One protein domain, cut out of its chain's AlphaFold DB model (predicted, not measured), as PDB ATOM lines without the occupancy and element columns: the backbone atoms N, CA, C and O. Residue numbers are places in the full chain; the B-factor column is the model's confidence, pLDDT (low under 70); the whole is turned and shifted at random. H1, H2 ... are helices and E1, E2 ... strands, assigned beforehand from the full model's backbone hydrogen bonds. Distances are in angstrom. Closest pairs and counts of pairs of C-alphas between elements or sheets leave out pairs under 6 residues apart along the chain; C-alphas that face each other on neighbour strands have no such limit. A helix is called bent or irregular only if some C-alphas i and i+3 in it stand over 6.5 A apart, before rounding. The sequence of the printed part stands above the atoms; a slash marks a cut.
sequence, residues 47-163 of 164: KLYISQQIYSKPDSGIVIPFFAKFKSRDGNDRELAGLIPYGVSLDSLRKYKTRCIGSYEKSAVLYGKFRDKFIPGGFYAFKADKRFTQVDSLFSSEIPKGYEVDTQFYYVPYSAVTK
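Overview. This is residues 47 to 163 of the 164 residues of an uncharacterized protein of Mucilaginibacter ginkgonis (UniProt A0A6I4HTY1). One strongly bent antiparallel sheet is folded back on itself into two leaves, E1, E4 and E5 facing E2 and E3, with E6 as the hinge. Its edge strands E1 and E3 come near each other without pairing, the short helix H1 sits at one end of the fold, and a long unnamed stretch, residues 129 to 146, links E5 to E6. The printed part has 117 residues, with elements E1 E2 E3 H1 E4 E5 E6 along the chain and the sheet order E1 E4 E5 E6 E2 E3. It is mostly strand and compact, with a radius of gyration of the C-alphas of 14.2 A, and elongated, spanning 45 by 28 by 23 A.

Along the chain. Find C-alpha 47 at (29.540, 48.105, 269.236); from there E1 runs 13.0 A over residues 47 to 51. Next come E2, residues 63 to 72, 27.4 A, and E3, residues 80 to 89, 23.9 A, which bends by 68 degrees at residue 85. H1, residues 90 to 96, 9.9 A, begins at C-alpha 90 at (39.733, 63.827, 265.402). E4, the longest strand by residues, covers residues 98 to 114, 27.7 A, and bends by 107 degrees at residue 105. E5, residues 117 to 128, 28.9 A, bends by 65 degrees at residue 122. E6, residues 147 to 157, 21.1 A, bends by 96 degrees at residue 152 and ends at C-alpha 157 at (29.060, 60.919, 277.218).

Arrangement. Start at edge strand E1, antiparallel to E4, where N 48 and O 102 are 2.9 A apart, within hydrogen-bond range. E4, E5 and E6 form a meander, each strand the antiparallel neighbour of the one before; look for N 110 and O 121 at 3.1 A, then N 126 and O 154 at 2.8 A. E6 pairs with E2 through N 67 and O 155, 2.8 A, and the hairpin E2 and E3 has N 68 and O 82 at 2.9 A. Across the fold, the closest C-alphas of E3 and E4, Leu 80 and Tyr 111, are 4.6 A apart; E1 and E3 are only just apart, at 8.2 A. H1 is on the sheet, over E4, at a height over the sheet of 6.1 A; every O i to N i+4 pair in it is within hydrogen-bond range.

Size, cuts and confidence. The farthest C-alphas, Asp 74 and Lys 95, are 44.9 A apart, and the printed part has no cut. The links E1 to E2 and E5 to E6 are long. Mean pLDDT of the printed part is 78.7; residues 53 to 63, 76, 130 to 141 and 163 are under 70.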
ATOM      1  N   LYS A  47      28.416  47.242 269.605       91.19
ATOM      2  CA  LYS A  47      29.540  48.105 269.236       91.19
ATOM      3  C   LYS A  47      29.148  49.568 269.418       91.19
ATOM      4  O   LYS A  47      28.156  50.019 268.850       91.19
ATOM      5  N   LEU A  48      29.964  50.317 270.153       89.50
ATOM      6  CA  LEU A  48      29.803  51.760 270.293       89.50
ATOM      7  C   LEU A  48      30.650  52.494 269.263       89.50
ATOM      8  O   LEU A  48      31.836  52.200 269.101       89.50
ATOM      9  N   TYR A  49      30.052  53.485 268.607       87.94
ATOM     10  CA  TYR A  49      30.719  54.317 267.615       87.94
ATOM     11  C   TYR A  49      30.669  55.784 268.022       87.94
ATOM     12  O   TYR A  49      29.633  56.288 268.445       87.94
ATOM     13  N   ILE A  50      31.785  56.484 267.842       86.06
ATOM     14  CA  ILE A  50      31.851  57.943 267.955       86.06
ATOM     15  C   ILE A  50      31.830  58.547 266.553       86.06
ATOM     16  O   ILE A  50      32.501  58.027 265.660       86.06
ATOM     17  N   SER A  51      31.078  59.636 266.366       77.75
ATOM     18  CA  SER A  51      30.936  60.350 265.089       77.75
ATOM     19  C   SER A  51      31.543  61.750 265.142       77.75
ATOM     20  O   SER A  51      31.433  62.457 266.145       77.75
ATOM     21  N   GLN A  52      32.133  62.180 264.025       70.25
ATOM     22  CA  GLN A  52      32.679  63.528 263.860       70.25
ATOM     23  C   GLN A  52      31.606  64.628 263.951       70.25
ATOM     24  O   GLN A  52      31.915  65.742 264.364       70.25
ATOM     25  N   GLN A  53      30.350  64.341 263.581       63.03
ATOM     26  CA  GLN A  53      29.293  65.361 263.447       63.03
ATOM     27  C   GLN A  53      29.043  66.163 264.733       63.03
ATOM     28  O   GLN A  53      28.699  67.342 264.668       63.03
ATOM     29  N   ILE A  54      29.275  65.545 265.892       61.97
ATOM     30  CA  ILE A  54      29.062  66.151 267.213       61.97
ATOM     31  C   ILE A  54      30.154  67.185 267.556       61.97
ATOM     32  O   ILE A  54      29.931  68.087 268.359       61.97
ATOM     33  N   TYR A  55      31.322  67.102 266.915       60.78
ATOM     34  CA  TYR A  55      32.499  67.919 267.214       60.78
ATOM     35  C   TYR A  55      32.871  68.763 265.990       60.78
ATOM     36  O   TYR A  55      33.888  68.563 265.331       60.78
ATOM     37  N   SER A  56      32.004  69.717 265.661       50.34
ATOM     38  CA  SER A  56      32.007  70.480 264.405       50.34
ATOM     39  C   SER A  56      33.077  71.584 264.311       50.34
ATOM     40  O   SER A  56      32.977  72.438 263.435       50.34
ATOM     41  N   LYS A  57      34.091  71.612 265.191       57.00
ATOM     42  CA  LYS A  57      35.201  72.583 265.118       57.00
ATOM     43  C   LYS A  57      36.468  71.919 264.568       57.00
ATOM     44  O   LYS A  57      37.244  71.359 265.349       57.00
ATOM     45  N   PRO A  58      36.670  71.964 263.239       50.03
ATOM     46  CA  PRO A  58      37.687  71.182 262.558       50.03
ATOM     47  C   PRO A  58      39.117  71.521 262.982       50.03
ATOM     48  O   PRO A  58      39.907  70.599 263.030       50.03
ATOM     49  N   ASP A  59      39.474  72.733 263.399       54.97
ATOM     50  CA  ASP A  59      40.904  73.121 263.438       54.97
ATOM     51  C   ASP A  59      41.636  72.916 264.771       54.97
ATOM     52  O   ASP A  59      42.716  73.451 264.993       54.97
ATOM     53  N   SER A  60      41.062  72.157 265.697       52.34
ATOM     54  CA  SER A  60      41.468  72.238 267.107       52.34
ATOM     55  C   SER A  60      42.331  71.080 267.621       52.34
ATOM     56  O   SER A  60      42.696  71.081 268.792       52.34
ATOM     57  N   GLY A  61      42.642  70.071 266.795       55.84
ATOM     58  CA  GLY A  61      43.361  68.869 267.254       55.84
ATOM     59  C   GLY A  61      42.666  68.148 268.423       55.84
ATOM     60  O   GLY A  61      43.286  67.339 269.108       55.84
ATOM     61  N   ILE A  62      41.389  68.471 268.679       59.00
ATOM     62  CA  ILE A  62      40.648  68.016 269.852       59.00
ATOM     63  C   ILE A  62      40.551  66.495 269.825       59.00
ATOM     64  O   ILE A  62      40.251  65.871 268.810       59.00
ATOM     65  N   VAL A  63      40.800  65.897 270.976       68.81
ATOM     66  CA  VAL A  63      40.544  64.487 271.221       68.81
ATOM     67  C   VAL A  63      39.196  64.397 271.904       68.81
ATOM     68  O   VAL A  63      38.915  65.172 272.815       68.81
ATOM     69  N   ILE A  64      38.358  63.457 271.475       76.12
ATOM     70  CA  ILE A  64      37.135  63.141 272.214       76.12
ATOM     71  C   ILE A  64      37.568  62.328 273.430       76.12
ATOM     72  O   ILE A  64      38.020  61.191 273.241       76.12
ATOM     73  N   PRO A  65      37.512  62.906 274.645       79.00
ATOM     74  CA  PRO A  65      38.111  62.279 275.800       79.00
ATOM     75  C   PRO A  65      37.228  61.139 276.287       79.00
ATOM     76  O   PRO A  65      35.995  61.225 276.283       79.00
ATOM     77  N   PHE A  66      37.874  60.080 276.741       87.56
ATOM     78  CA  PHE A  66      37.230  59.083 277.570       87.56
ATOM     79  C   PHE A  66      37.302  59.511 279.028       87.56
ATOM     80  O   PHE A  66      38.118  60.344 279.431       87.56
ATOM     81  N   PHE A  67      36.416  58.925 279.815       89.50
ATOM     82  CA  PHE A  67      36.340  59.134 281.245       89.50
ATOM     83  C   PHE A  67      36.581  57.806 281.957       89.50
ATOM     84  O   PHE A  67      36.226  56.741 281.446       89.50
ATOM     85  N   ALA A  68      37.158  57.875 283.148       89.38
ATOM     86  CA  ALA A  68      37.137  56.781 284.105       89.38
ATOM     87  C   ALA A  68      36.204  57.133 285.256       89.38
ATOM     88  O   ALA A  68      35.957  58.306 285.558       89.38
ATOM     89  N   LYS A  69      35.691  56.098 285.910       91.25
ATOM     90  CA  LYS A  69      34.917  56.277 287.126       91.25
ATOM     91  C   LYS A  69      35.862  56.383 288.315       91.25
ATOM     92  O   LYS A  69      36.719  55.524 288.493       91.25
ATOM     93  N   PHE A  70      35.684  57.400 289.148       89.88
ATOM     94  CA  PHE A  70      36.366  57.501 290.432       89.88
ATOM     95  C   PHE A  70      35.427  57.049 291.547       89.88
ATOM     96  O   PHE A  70      34.308  57.560 291.678       89.88
ATOM     97  N   LYS A  71      35.888  56.086 292.344       88.19
ATOM     98  CA  LYS A  71      35.185  55.546 293.512       88.19
ATOM     99  C   LYS A  71      35.784  56.134 294.781       88.19
ATOM    100  O   LYS A  71      37.003  56.218 294.889       88.19
ATOM    101  N   SER A  72      34.938  56.539 295.725       87.19
ATOM    102  CA  SER A  72      35.403  56.948 297.052       87.19
ATOM    103  C   SER A  72      35.825  55.717 297.845       87.19
ATOM    104  O   SER A  72      35.108  54.713 297.854       87.19
ATOM    105  N   ARG A  73      36.986  55.792 298.500       84.44
ATOM    106  CA  ARG A  73      37.516  54.714 299.350       84.44
ATOM    107  C   ARG A  73      36.618  54.434 300.549       84.44
ATOM    108  O   ARG A  73      36.536  53.295 300.992       84.44
ATOM    109  N   ASP A  74      35.907  55.457 301.011       83.62
ATOM    110  CA  ASP A  74      35.029  55.376 302.176       83.62
ATOM    111  C   ASP A  74      33.592  54.970 301.793       83.62
ATOM    112  O   ASP A  74      32.718  54.879 302.653       83.62
ATOM    113  N   GLY A  75      33.317  54.751 300.497       74.62
ATOM    114  CA  GLY A  75      32.039  54.244 299.976       74.62
ATOM    115  C   GLY A  75      30.840  55.199 300.069       74.62
ATOM    116  O   GLY A  75      29.790  54.901 299.506       74.62
ATOM    117  N   ASN A  76      30.988  56.346 300.739       66.38
ATOM    118  CA  ASN A  76      29.889  57.269 301.046       66.38
ATOM    119  C   ASN A  76      29.699  58.407 300.034       66.38
ATOM    120  O   ASN A  76      28.710  59.138 300.123       66.38
ATOM    121  N   ASP A  77      30.599  58.561 299.061       75.69
ATOM    122  CA  ASP A  77      30.493  59.643 298.082       75.69
ATOM    123  C   ASP A  77      29.937  59.206 296.728       75.69
ATOM    124  O   ASP A  77      29.951  58.044 296.324       75.69
ATOM    125  N   ARG A  78      29.490  60.216 295.983       80.12
ATOM    126  CA  ARG A  78      29.031  60.091 294.600       80.12
ATOM    127  C   ARG A  78      30.142  59.537 293.707       80.12
ATOM    128  O   ARG A  78      31.282  59.992 293.780       80.12
ATOM    129  N   GLU A  79      29.774  58.633 292.800       87.00
ATOM    130  CA  GLU A  79      30.659  58.178 291.726       87.00
ATOM    131  C   GLU A  79      30.962  59.347 290.773       87.00
ATOM    132  O   GLU A  79      30.049  59.977 290.219       87.00
ATOM    133  N   LEU A  80      32.247  59.659 290.588       88.50
ATOM    134  CA  LEU A  80      32.679  60.783 289.753       88.50
ATOM    135  C   LEU A  80      33.152  60.292 288.385       88.50
ATOM    136  O   LEU A  80      33.716  59.207 288.268       88.50
ATOM    137  N   ALA A  81      32.960  61.114 287.356       88.38
ATOM    138  CA  ALA A  81      33.613  60.938 286.065       88.38
ATOM    139  C   ALA A  81      34.866  61.817 286.015       88.38
ATOM    140  O   ALA A  81      34.769  63.047 286.085       88.38
ATOM    141  N   GLY A  82      36.030  61.188 285.886       85.62
ATOM    142  CA  GLY A  82      37.311  61.858 285.698       85.62
ATOM    143  C   GLY A  82      37.817  61.713 284.273       85.62
ATOM    144  O   GLY A  82      37.643  60.660 283.661       85.62
ATOM    145  N   LEU A  83      38.438  62.765 283.747       83.62
ATOM    146  CA  LEU A  83      39.098  62.715 282.445       83.62
ATOM    147  C   LEU A  83      40.358  61.855 282.548       83.62
ATOM    148  O   LEU A  83      41.110  61.948 283.520       83.62
ATOM    149  N   ILE A  84      40.582  61.027 281.535       76.62
ATOM    150  CA  ILE A  84      41.762  60.168 281.427       76.62
ATOM    151  C   ILE A  84      42.506  60.447 280.118       76.62
ATOM    152  O   ILE A  84      41.888  60.924 279.161       76.62
ATOM    153  N   PRO A  85      43.807  60.110 280.029       73.81
ATOM    154  CA  PRO A  85      44.636  60.367 278.848       73.81
ATOM    155  C   PRO A  85      44.361  59.370 277.707       73.81
ATOM    156  O   PRO A  85      45.269  58.882 277.040       73.81
ATOM    157  N   TYR A  86      43.095  59.031 277.481       76.12
ATOM    158  CA  TYR A  86      42.650  58.168 276.396       76.12
ATOM    159  C   TYR A  86      41.497  58.832 275.667       76.12
ATOM    160  O   TYR A  86      40.636  59.477 276.268       76.12
ATOM    161  N   GLY A  87      41.460  58.644 274.357       78.31
ATOM    162  CA  GLY A  87      40.361  59.137 273.556       78.31
ATOM    163  C   GLY A  87      40.517  58.794 272.090       78.31
ATOM    164  O   GLY A  87      41.359  57.987 271.685       78.31
ATOM    165  N   VAL A  88      39.682  59.428 271.278       76.75
ATOM    166  CA  VAL A  88      39.746  59.302 269.824       76.75
ATOM    167  C   VAL A  88      40.270  60.599 269.226       76.75
ATOM    168  O   VAL A  88      39.666  61.656 269.406       76.75
ATOM    169  N   SER A  89      41.377  60.504 268.486       74.94
ATOM    170  CA  SER A  89      41.876  61.611 267.664       74.94
ATOM    171  C   SER A  89      40.846  61.996 266.599       74.94
ATOM    172  O   SER A  89      40.337  61.133 265.871       74.94
ATOM    173  N   LEU A  90      40.579  63.298 266.469       74.06
ATOM    174  CA  LEU A  90      39.733  63.827 265.402       74.06
ATOM    175  C   LEU A  90      40.270  63.499 264.006       74.06
ATOM    176  O   LEU A  90      39.457  63.287 263.116       74.06
ATOM    177  N   ASP A  91      41.583  63.376 263.793       72.19
ATOM    178  CA  ASP A  91      42.133  63.015 262.474       72.19
ATOM    179  C   ASP A  91      41.683  61.615 262.047       72.19
ATOM    180  O   ASP A  91      41.295  61.385 260.897       72.19
ATOM    181  N   SER A  92      41.631  60.684 263.004       73.25
ATOM    182  CA  SER A  92      41.057  59.367 262.752       73.25
ATOM    183  C   SER A  92      39.565  59.444 262.433       73.25
ATOM    184  O   SER A  92      39.087  58.650 261.625       73.25
ATOM    185  N   LEU A  93      38.824  60.354 263.063       76.00
ATOM    186  CA  LEU A  93      37.401  60.537 262.776       76.00
ATOM    187  C   LEU A  93      37.172  61.247 261.446       76.00
ATOM    188  O   LEU A  93      36.243  60.872 260.747       76.00
ATOM    189  N   ARG A  94      38.031  62.180 261.029       72.81
ATOM    190  CA  ARG A  94      37.947  62.819 259.705       72.81
ATOM    191  C   ARG A  94      38.079  61.801 258.579       72.81
ATOM    192  O   ARG A  94      37.337  61.870 257.604       72.81
ATOM    193  N   LYS A  95      38.991  60.835 258.722       77.50
ATOM    194  CA  LYS A  95      39.219  59.805 257.699       77.50
ATOM    195  C   LYS A  95      38.034  58.849 257.543       77.50
ATOM    196  O   LYS A  95      37.693  58.487 256.422       77.50
ATOM    197  N   TYR A  96      37.417  58.431 258.650       76.38
ATOM    198  CA  TYR A  96      36.413  57.356 258.647       76.38
ATOM    199  C   TYR A  96      34.985  57.821 258.972       76.38
ATOM    200  O   TYR A  96      34.058  57.015 258.916       76.38
ATOM    201  N   LYS A  97      34.787  59.108 259.296       78.94
ATOM    202  CA  LYS A  97      33.561  59.778 259.795       78.94
ATOM    203  C   LYS A  97      33.029  59.249 261.130       78.94
ATOM    204  O   LYS A  97      32.527  60.023 261.945       78.94
ATOM    205  N   THR A  98      33.172  57.949 261.365       83.19
ATOM    206  CA  THR A  98      32.855  57.245 262.604       83.19
ATOM    207  C   THR A  98      34.007  56.323 263.004       83.19
ATOM    208  O   THR A  98      34.786  55.878 262.158       83.19
ATOM    209  N   ARG A  99      34.140  56.020 264.298       85.38
ATOM    210  CA  ARG A  99      35.108  55.031 264.799       85.38
ATOM    211  C   ARG A  99      34.496  54.193 265.910       85.38
ATOM    212  O   ARG A  99      33.928  54.743 266.848       85.38
ATOM    213  N   CYS A 100      34.655  52.873 265.808       87.88
ATOM    214  CA  CYS A 100      34.302  51.953 266.886       87.88
ATOM    215  C   CYS A 100      35.236  52.183 268.081       87.88
ATOM    216  O   CYS A 100      36.460  52.152 267.919       87.88
ATOM    217  N   ILE A 101      34.661  52.402 269.260       88.06
ATOM    218  CA  ILE A 101      35.392  52.594 270.519       88.06
ATOM    219  C   ILE A 101      35.348  51.368 271.436       88.06
ATOM    220  O   ILE A 101      35.928  51.370 272.517       88.06
ATOM    221  N   GLY A 102      34.705  50.293 270.997       91.12
ATOM    222  CA  GLY A 102      34.631  49.048 271.744       91.12
ATOM    223  C   GLY A 102      33.197  48.602 271.950       91.12
ATOM    224  O   GLY A 102      32.320  48.913 271.141       91.12
ATOM    225  N   SER A 103      32.978  47.834 273.010       92.94
ATOM    226  CA  SER A 103      31.703  47.174 273.274       92.94
ATOM    227  C   SER A 103      30.993  47.792 274.473       92.94
ATOM    228  O   SER A 103      31.583  47.923 275.547       92.94
ATOM    229  N   TYR A 104      29.726  48.146 274.284       93.50
ATOM    230  CA  TYR A 104      28.818  48.628 275.316       93.50
ATOM    231  C   TYR A 104      28.684  47.601 276.439       93.50
ATOM    232  O   TYR A 104      28.560  46.399 276.200       93.50
ATOM    233  N   GLU A 105      28.663  48.083 277.672       94.44
ATOM    234  CA  GLU A 105      28.445  47.255 278.857       94.44
ATOM    235  C   GLU A 105      27.181  47.669 279.598       94.44
ATOM    236  O   GLU A 105      26.371  46.809 279.943       94.44
ATOM    237  N   LYS A 106      27.028  48.973 279.857       92.81
ATOM    238  CA  LYS A 106      25.867  49.542 280.544       92.81
ATOM    239  C   LYS A 106      25.808  51.061 280.418       92.81
ATOM    240  O   LYS A 106      26.826  51.728 280.242       92.81
ATOM    241  N   SER A 107      24.625  51.600 280.649       90.81
ATOM    242  CA  SER A 107      24.392  53.006 280.966       90.81
ATOM    243  C   SER A 107      24.774  53.345 282.412       90.81
ATOM    244  O   SER A 107      24.621  52.523 283.318       90.81
ATOM    245  N   ALA A 108      25.268  54.561 282.650       89.44
ATOM    246  CA  ALA A 108      25.629  55.059 283.976       89.44
ATOM    247  C   ALA A 108      25.362  56.564 284.121       89.44
ATOM    248  O   ALA A 108      25.550  57.339 283.184       89.44
ATOM    249  N   VAL A 109      24.974  56.987 285.328       89.25
ATOM    250  CA  VAL A 109      24.977  58.401 285.731       89.25
ATOM    251  C   VAL A 109      26.216  58.640 286.577       89.25
ATOM    252  O   VAL A 109      26.335  58.070 287.655       89.25
ATOM    253  N   LEU A 110      27.116  59.498 286.104       89.69
ATOM    254  CA  LEU A 110      28.313  59.898 286.843       89.69
ATOM    255  C   LEU A 110      28.321  61.410 287.045       89.69
ATOM    256  O   LEU A 110      27.752  62.159 286.247       89.69
ATOM    257  N   TYR A 111      28.978  61.875 288.103       88.62
ATOM    258  CA  TYR A 111      29.099  63.304 288.380       88.62
ATOM    259  C   TYR A 111      30.394  63.860 287.792       88.62
ATOM    260  O   TYR A 111      31.490  63.483 288.202       88.62
ATOM    261  N   GLY A 112      30.269  64.790 286.848       85.56
ATOM    262  CA  GLY A 112      31.392  65.573 286.336       85.56
ATOM    263  C   GLY A 112      31.565  66.865 287.132       85.56
ATOM    264  O   GLY A 112      30.579  67.483 287.547       85.56
ATOM    265  N   LYS A 113      32.813  67.303 287.335       81.75
ATOM    266  CA  LYS A 113      33.105  68.625 287.904       81.75
ATOM    267  C   LYS A 113      33.020  69.681 286.803       81.75
ATOM    268  O   LYS A 113      33.766  69.632 285.830       81.75
ATOM    269  N   PHE A 114      32.130  70.654 286.967       78.75
ATOM    270  CA  PHE A 114      32.051  71.835 286.112       78.75
ATOM    271  C   PHE A 114      32.148  73.084 286.985       78.75
ATOM    272  O   PHE A 114      31.251  73.358 287.790       78.75
ATOM    273  N   ARG A 115      33.247  73.835 286.834       82.19
ATOM    274  CA  ARG A 115      33.646  74.883 287.790       82.19
ATOM    275  C   ARG A 115      33.724  74.273 289.202       82.19
ATOM    276  O   ARG A 115      34.378  73.247 289.373       82.19
ATOM    277  N   ASP A 116      32.998  74.821 290.171       79.81
ATOM    278  CA  ASP A 116      32.990  74.353 291.566       79.81
ATOM    279  C   ASP A 116      31.775  73.486 291.919       79.81
ATOM    280  O   ASP A 116      31.450  73.296 293.089       79.81
ATOM    281  N   LYS A 117      31.057  72.970 290.913       80.69
ATOM    282  CA  LYS A 117      29.856  72.154 291.122       80.69
ATOM    283  C   LYS A 117      29.978  70.792 290.455       80.69
ATOM    284  O   LYS A 117      30.457  70.672 289.328       80.69
ATOM    285  N   PHE A 118      29.470  69.774 291.143       83.44
ATOM    286  CA  PHE A 118      29.283  68.440 290.586       83.44
ATOM    287  C   PHE A 118      27.924  68.348 289.904       83.44
ATOM    288  O   PHE A 118      26.883  68.526 290.543       83.44
ATOM    289  N   ILE A 119      27.936  68.067 288.605       83.56
ATOM    290  CA  ILE A 119      26.736  67.968 287.776       83.56
ATOM    291  C   ILE A 119      26.614  66.522 287.285       83.56
ATOM    292  O   ILE A 119      27.593  65.980 286.770       83.56
ATOM    293  N   PRO A 120      25.444  65.878 287.442       86.81
ATOM    294  CA  PRO A 120      25.230  64.546 286.897       86.81
ATOM    295  C   PRO A 120      25.203  64.593 285.364       86.81
ATOM    296  O   PRO A 120      24.574  65.473 284.775       86.81
ATOM    297  N   GLY A 121      25.852  63.621 284.729       85.69
ATOM    298  CA  GLY A 121      25.823  63.386 283.287       85.69
ATOM    299  C   GLY A 121      25.559  61.913 282.976       85.69
ATOM    300  O   GLY A 121      25.866  61.042 283.788       85.69
ATOM    301  N   GLY A 122      24.966  61.644 281.811       87.62
ATOM    302  CA  GLY A 122      24.765  60.287 281.294       87.62
ATOM    303  C   GLY A 122      25.979  59.809 280.497       87.62
ATOM    304  O   GLY A 122      26.453  60.522 279.606       87.62
ATOM    305  N   PHE A 123      26.469  58.613 280.818       90.56
ATOM    306  CA  PHE A 123      27.658  58.011 280.220       90.56
ATOM    307  C   PHE A 123      27.437  56.556 279.845       90.56
ATOM    308  O   PHE A 123      26.883  55.780 280.627       90.56
ATOM    309  N   TYR A 124      27.894  56.170 278.657       91.69
ATOM    310  CA  TYR A 124      27.939  54.772 278.256       91.69
ATOM    311  C   TYR A 124      29.245  54.182 278.764       91.69
ATOM    312  O   TYR A 124      30.321  54.682 278.431       91.69
ATOM    313  N   ALA A 125      29.144  53.139 279.582       93.44
ATOM    314  CA  ALA A 125      30.272  52.323 279.990       93.44
ATOM    315  C   ALA A 125      30.600  51.330 278.874       93.44
ATOM    316  O   ALA A 125      29.705  50.659 278.350       93.44
ATOM    317  N   PHE A 126      31.876  51.207 278.536       92.69
ATOM    318  CA  PHE A 126      32.335  50.316 277.483       92.69
ATOM    319  C   PHE A 126      33.676  49.672 277.818       92.69
ATOM    320  O   PHE A 126      34.507  50.226 278.544       92.69
ATOM    321  N   LYS A 127      33.895  48.485 277.251       92.06
ATOM    322  CA  LYS A 127      35.223  47.878 277.182       92.06
ATOM    323  C   LYS A 127      35.923  48.369 275.934       92.06
ATOM    324  O   LYS A 127      35.430  48.194 274.821       92.06
ATOM    325  N   ALA A 128      37.084  48.963 276.142       86.31
ATOM    326  CA  ALA A 128      37.932  49.457 275.083       86.31
ATOM    327  C   ALA A 128      38.427  48.332 274.146       86.31
ATOM    328  O   ALA A 128      38.960  47.326 274.608       86.31
ATOM    329  N   ASP A 129      38.339  48.537 272.826       80.25
ATOM    330  CA  ASP A 129      39.194  47.838 271.855       80.25
ATOM    331  C   ASP A 129      40.667  48.289 272.021       80.25
ATOM    332  O   ASP A 129      40.943  49.465 272.236       80.25
ATOM    333  N   LYS A 130      41.658  47.400 271.898       63.97
ATOM    334  CA  LYS A 130      43.089  47.670 272.196       63.97
ATOM    335  C   LYS A 130      43.754  48.742 271.310       63.97
ATOM    336  O   LYS A 130      44.950  48.979 271.418       63.97
ATOM    337  N   ARG A 131      43.005  49.368 270.403       66.31
ATOM    338  CA  ARG A 131      43.483  50.268 269.345       66.31
ATOM    339  C   ARG A 131      43.352  51.755 269.687       66.31
ATOM    340  O   ARG A 131      43.364  52.572 268.763       66.31
ATOM    341  N   PHE A 132      43.181  52.135 270.953       66.75
ATOM    342  CA  PHE A 132      43.133  53.556 271.313       66.75
ATOM    343  C   PHE A 132      44.500  54.200 271.321       66.75
ATOM    344  O   PHE A 132      45.508  53.591 271.662       66.75
ATOM    345  N   THR A 133      44.492  55.467 270.940       58.06
ATOM    346  CA  THR A 133      45.644  56.335 271.081       58.06
ATOM    347  C   THR A 133      45.640  56.815 272.524       58.06
ATOM    348  O   THR A 133      44.685  57.462 272.961       58.06
ATOM    349  N   GLN A 134      46.677  56.451 273.276       60.88
ATOM    350  CA  GLN A 134      47.026  57.191 274.479       60.88
ATOM    351  C   GLN A 134      47.308  58.624 274.039       60.88
ATOM    352  O   GLN A 134      48.055  58.857 273.090       60.88
ATOM    353  N   VAL A 135      46.621  59.573 274.652       59.97
ATOM    354  CA  VAL A 135      46.779  60.980 274.324       59.97
ATOM    355  C   VAL A 135      47.614  61.580 275.428       59.97
ATOM    356  O   VAL A 135      47.094  61.955 276.475       59.97
ATOM    357  N   ASP A 136      48.916  61.649 275.166       48.59
ATOM    358  CA  ASP A 136      49.936  62.104 276.116       48.59
ATOM    359  C   ASP A 136      49.694  63.534 276.640       48.59
ATOM    360  O   ASP A 136      50.261  63.923 277.655       48.59
ATOM    361  N   SER A 137      48.827  64.314 275.982       49.44
ATOM    362  CA  SER A 137      48.512  65.703 276.336       49.44
ATOM    363  C   SER A 137      47.153  65.918 277.015       49.44
ATOM    364  O   SER A 137      46.818  67.057 277.352       49.44
ATOM    365  N   LEU A 138      46.341  64.874 277.220       50.03
ATOM    366  CA  LEU A 138      45.031  65.047 277.849       50.03
ATOM    367  C   LEU A 138      45.137  64.970 279.370       50.03
ATOM    368  O   LEU A 138      45.284  63.890 279.937       50.03
ATOM    369  N   PHE A 139      45.014  66.151 279.984       53.62
ATOM    370  CA  PHE A 139      44.585  66.423 281.356       53.62
ATOM    371  C   PHE A 139      44.273  65.159 282.165       53.62
ATOM    372  O   PHE A 139      43.128  64.701 282.190       53.62
ATOM    373  N   SER A 140      45.263  64.623 282.886       53.62
ATOM    374  CA  SER A 140      44.925  63.811 284.048       53.62
ATOM    375  C   SER A 140      44.227  64.766 285.005       53.62
ATOM    376  O   SER A 140      44.875  65.623 285.610       53.62
ATOM    377  N   SER A 141      42.898  64.696 285.106       60.28
ATOM    378  CA  SER A 141      42.251  65.320 286.252       60.28
ATOM    379  C   SER A 141      42.902  64.695 287.474       60.28
ATOM    380  O   SER A 141      42.866  63.467 287.594       60.28
ATOM    381  N   GLU A 142      43.551  65.506 288.314       71.00
ATOM    382  CA  GLU A 142      44.101  65.019 289.574       71.00
ATOM    383  C   GLU A 142      43.013  64.201 290.264       71.00
ATOM    384  O   GLU A 142      41.891  64.685 290.462       71.00
ATOM    385  N   ILE A 143      43.319  62.933 290.542       79.06
ATOM    386  CA  ILE A 143      42.389  62.048 291.231       79.06
ATOM    387  C   ILE A 143      42.084  62.729 292.569       79.06
ATOM    388  O   ILE A 143      43.022  63.003 293.327       79.06
ATOM    389  N   PRO A 144      40.813  63.048 292.873       80.75
ATOM    390  CA  PRO A 144      40.488  63.728 294.115       80.75
ATOM    391  C   PRO A 144      40.990  62.926 295.320       80.75
ATOM    392  O   PRO A 144      40.955  61.692 295.322       80.75
ATOM    393  N   LYS A 145      41.450  63.618 296.368       83.38
ATOM    394  CA  LYS A 145      41.872  62.953 297.609       83.38
ATOM    395  C   LYS A 145      40.736  62.069 298.136       83.38
ATOM    396  O   LYS A 145      39.595  62.513 298.183       83.38
ATOM    397  N   GLY A 146      41.064  60.839 298.527       86.38
ATOM    398  CA  GLY A 146      40.085  59.856 299.010       86.38
ATOM    399  C   GLY A 146      39.419  59.020 297.914       86.38
ATOM    400  O   GLY A 146      38.632  58.137 298.236       86.38
ATOM    401  N   TYR A 147      39.759  59.235 296.639       87.19
ATOM    402  CA  TYR A 147      39.223  58.455 295.526       87.19
ATOM    403  C   TYR A 147      40.266  57.525 294.901       87.19
ATOM    404  O   TYR A 147      41.474  57.751 294.975       87.19
ATOM    405  N   GLU A 148      39.778  56.475 294.253       88.38
ATOM    406  CA  GLU A 148      40.542  55.576 293.394       88.38
ATOM    407  C   GLU A 148      39.906  55.466 292.007       88.38
ATOM    408  O   GLU A 148      38.702  55.684 291.834       88.38
ATOM    409  N   VAL A 149      40.721  55.136 291.005       86.88
ATOM    410  CA  VAL A 149      40.257  54.959 289.628       86.88
ATOM    411  C   VAL A 149      39.743  53.536 289.442       86.88
ATOM    412  O   VAL A 149      40.483  52.576 289.628       86.88
ATOM    413  N   ASP A 150      38.491  53.405 289.017       87.44
ATOM    414  CA  ASP A 150      37.922  52.145 288.553       87.44
ATOM    415  C   ASP A 150      38.331  51.911 287.095       87.44
ATOM    416  O   ASP A 150      37.833  52.569 286.177       87.44
ATOM    417  N   THR A 151      39.260  50.981 286.884       80.31
ATOM    418  CA  THR A 151      39.822  50.655 285.565       80.31
ATOM    419  C   THR A 151      39.014  49.608 284.798       80.31
ATOM    420  O   THR A 151      39.407  49.221 283.698       80.31
ATOM    421  N   GLN A 152      37.891  49.129 285.346       87.50
ATOM    422  CA  GLN A 152      37.114  48.056 284.727       87.50
ATOM    423  C   GLN A 152      36.489  48.480 283.390       87.50
ATOM    424  O   GLN A 152      36.401  47.676 282.459       87.50
ATOM    425  N   PHE A 153      36.036  49.731 283.305       91.19
ATOM    426  CA  PHE A 153      35.341  50.271 282.143       91.19
ATOM    427  C   PHE A 153      35.800  51.689 281.837       91.19
ATOM    428  O   PHE A 153      36.155  52.458 282.730       91.19
ATOM    429  N   TYR A 154      35.687  52.041 280.566       91.50
ATOM    430  CA  TYR A 154      35.777  53.414 280.104       91.50
ATOM    431  C   TYR A 154      34.384  53.987 279.917       91.50
ATOM    432  O   TYR A 154      33.416  53.253 279.713       91.50
ATOM    433  N   TYR A 155      34.284  55.306 279.987       91.88
ATOM    434  CA  TYR A 155      33.023  56.021 279.922       91.88
ATOM    435  C   TYR A 155      33.080  57.088 278.838       91.88
ATOM    436  O   TYR A 155      34.075  57.796 278.688       91.88
ATOM    437  N   VAL A 156      31.996  57.209 278.080       89.25
ATOM    438  CA  VAL A 156      31.827  58.236 277.050       89.25
ATOM    439  C   VAL A 156      30.463  58.909 277.232       89.25
ATOM    440  O   VAL A 156      29.485  58.208 277.503       89.25
ATOM    441  N   PRO A 157      30.351  60.245 277.123       88.31
ATOM    442  CA  PRO A 157      29.060  60.919 277.218       88.31
ATOM    443  C   PRO A 157      28.093  60.419 276.144       88.31
ATOM    444  O   PRO A 157      28.494  60.205 275.000       88.31
ATOM    445  N   TYR A 158      26.806  60.301 276.469       85.81
ATOM    446  CA  TYR A 158      25.802  59.826 275.505       85.81
ATOM    447  C   TYR A 158      25.744  60.645 274.226       85.81
ATOM    448  O   TYR A 158      25.591  60.096 273.141       85.81
ATOM    449  N   SER A 159      25.912  61.960 274.357       80.56
ATOM    450  CA  SER A 159      25.900  62.887 273.231       80.56
ATOM    451  C   SER A 159      27.028  62.644 272.232       80.56
ATOM    452  O   SER A 159      26.958  63.178 271.136       80.56
ATOM    453  N   ALA A 160      28.072  61.896 272.604       80.00
ATOM    454  CA  ALA A 160      29.232  61.624 271.760       80.00
ATOM    455  C   ALA A 160      29.102  60.329 270.937       80.00
ATOM    456  O   ALA A 160      29.942  60.070 270.072       80.00
ATOM    457  N   VAL A 161      28.078  59.509 271.200       83.06
ATOM    458  CA  VAL A 161      27.910  58.179 270.602       83.06
ATOM    459  C   VAL A 161      26.782  58.182 269.576       83.06
ATOM    460  O   VAL A 161      25.731  58.776 269.790       83.06
ATOM    461  N   THR A 162      26.993  57.472 268.468       75.75
ATOM    462  CA  THR A 162      25.971  57.195 267.452       75.75
ATOM    463  C   THR A 162      25.761  55.693 267.292       75.75
ATOM    464  O   THR A 162      26.683  54.898 267.488       75.75
ATOM    465  N   LYS A 163      24.548  55.310 266.888       69.12
ATOM    466  CA  LYS A 163      24.259  53.988 266.327       69.12
ATOM    467  C   LYS A 163      24.516  54.053 264.814       69.12
ATOM    468  O   LYS A 163      24.153  55.056 264.199       69.12
TER     469      LYS A 163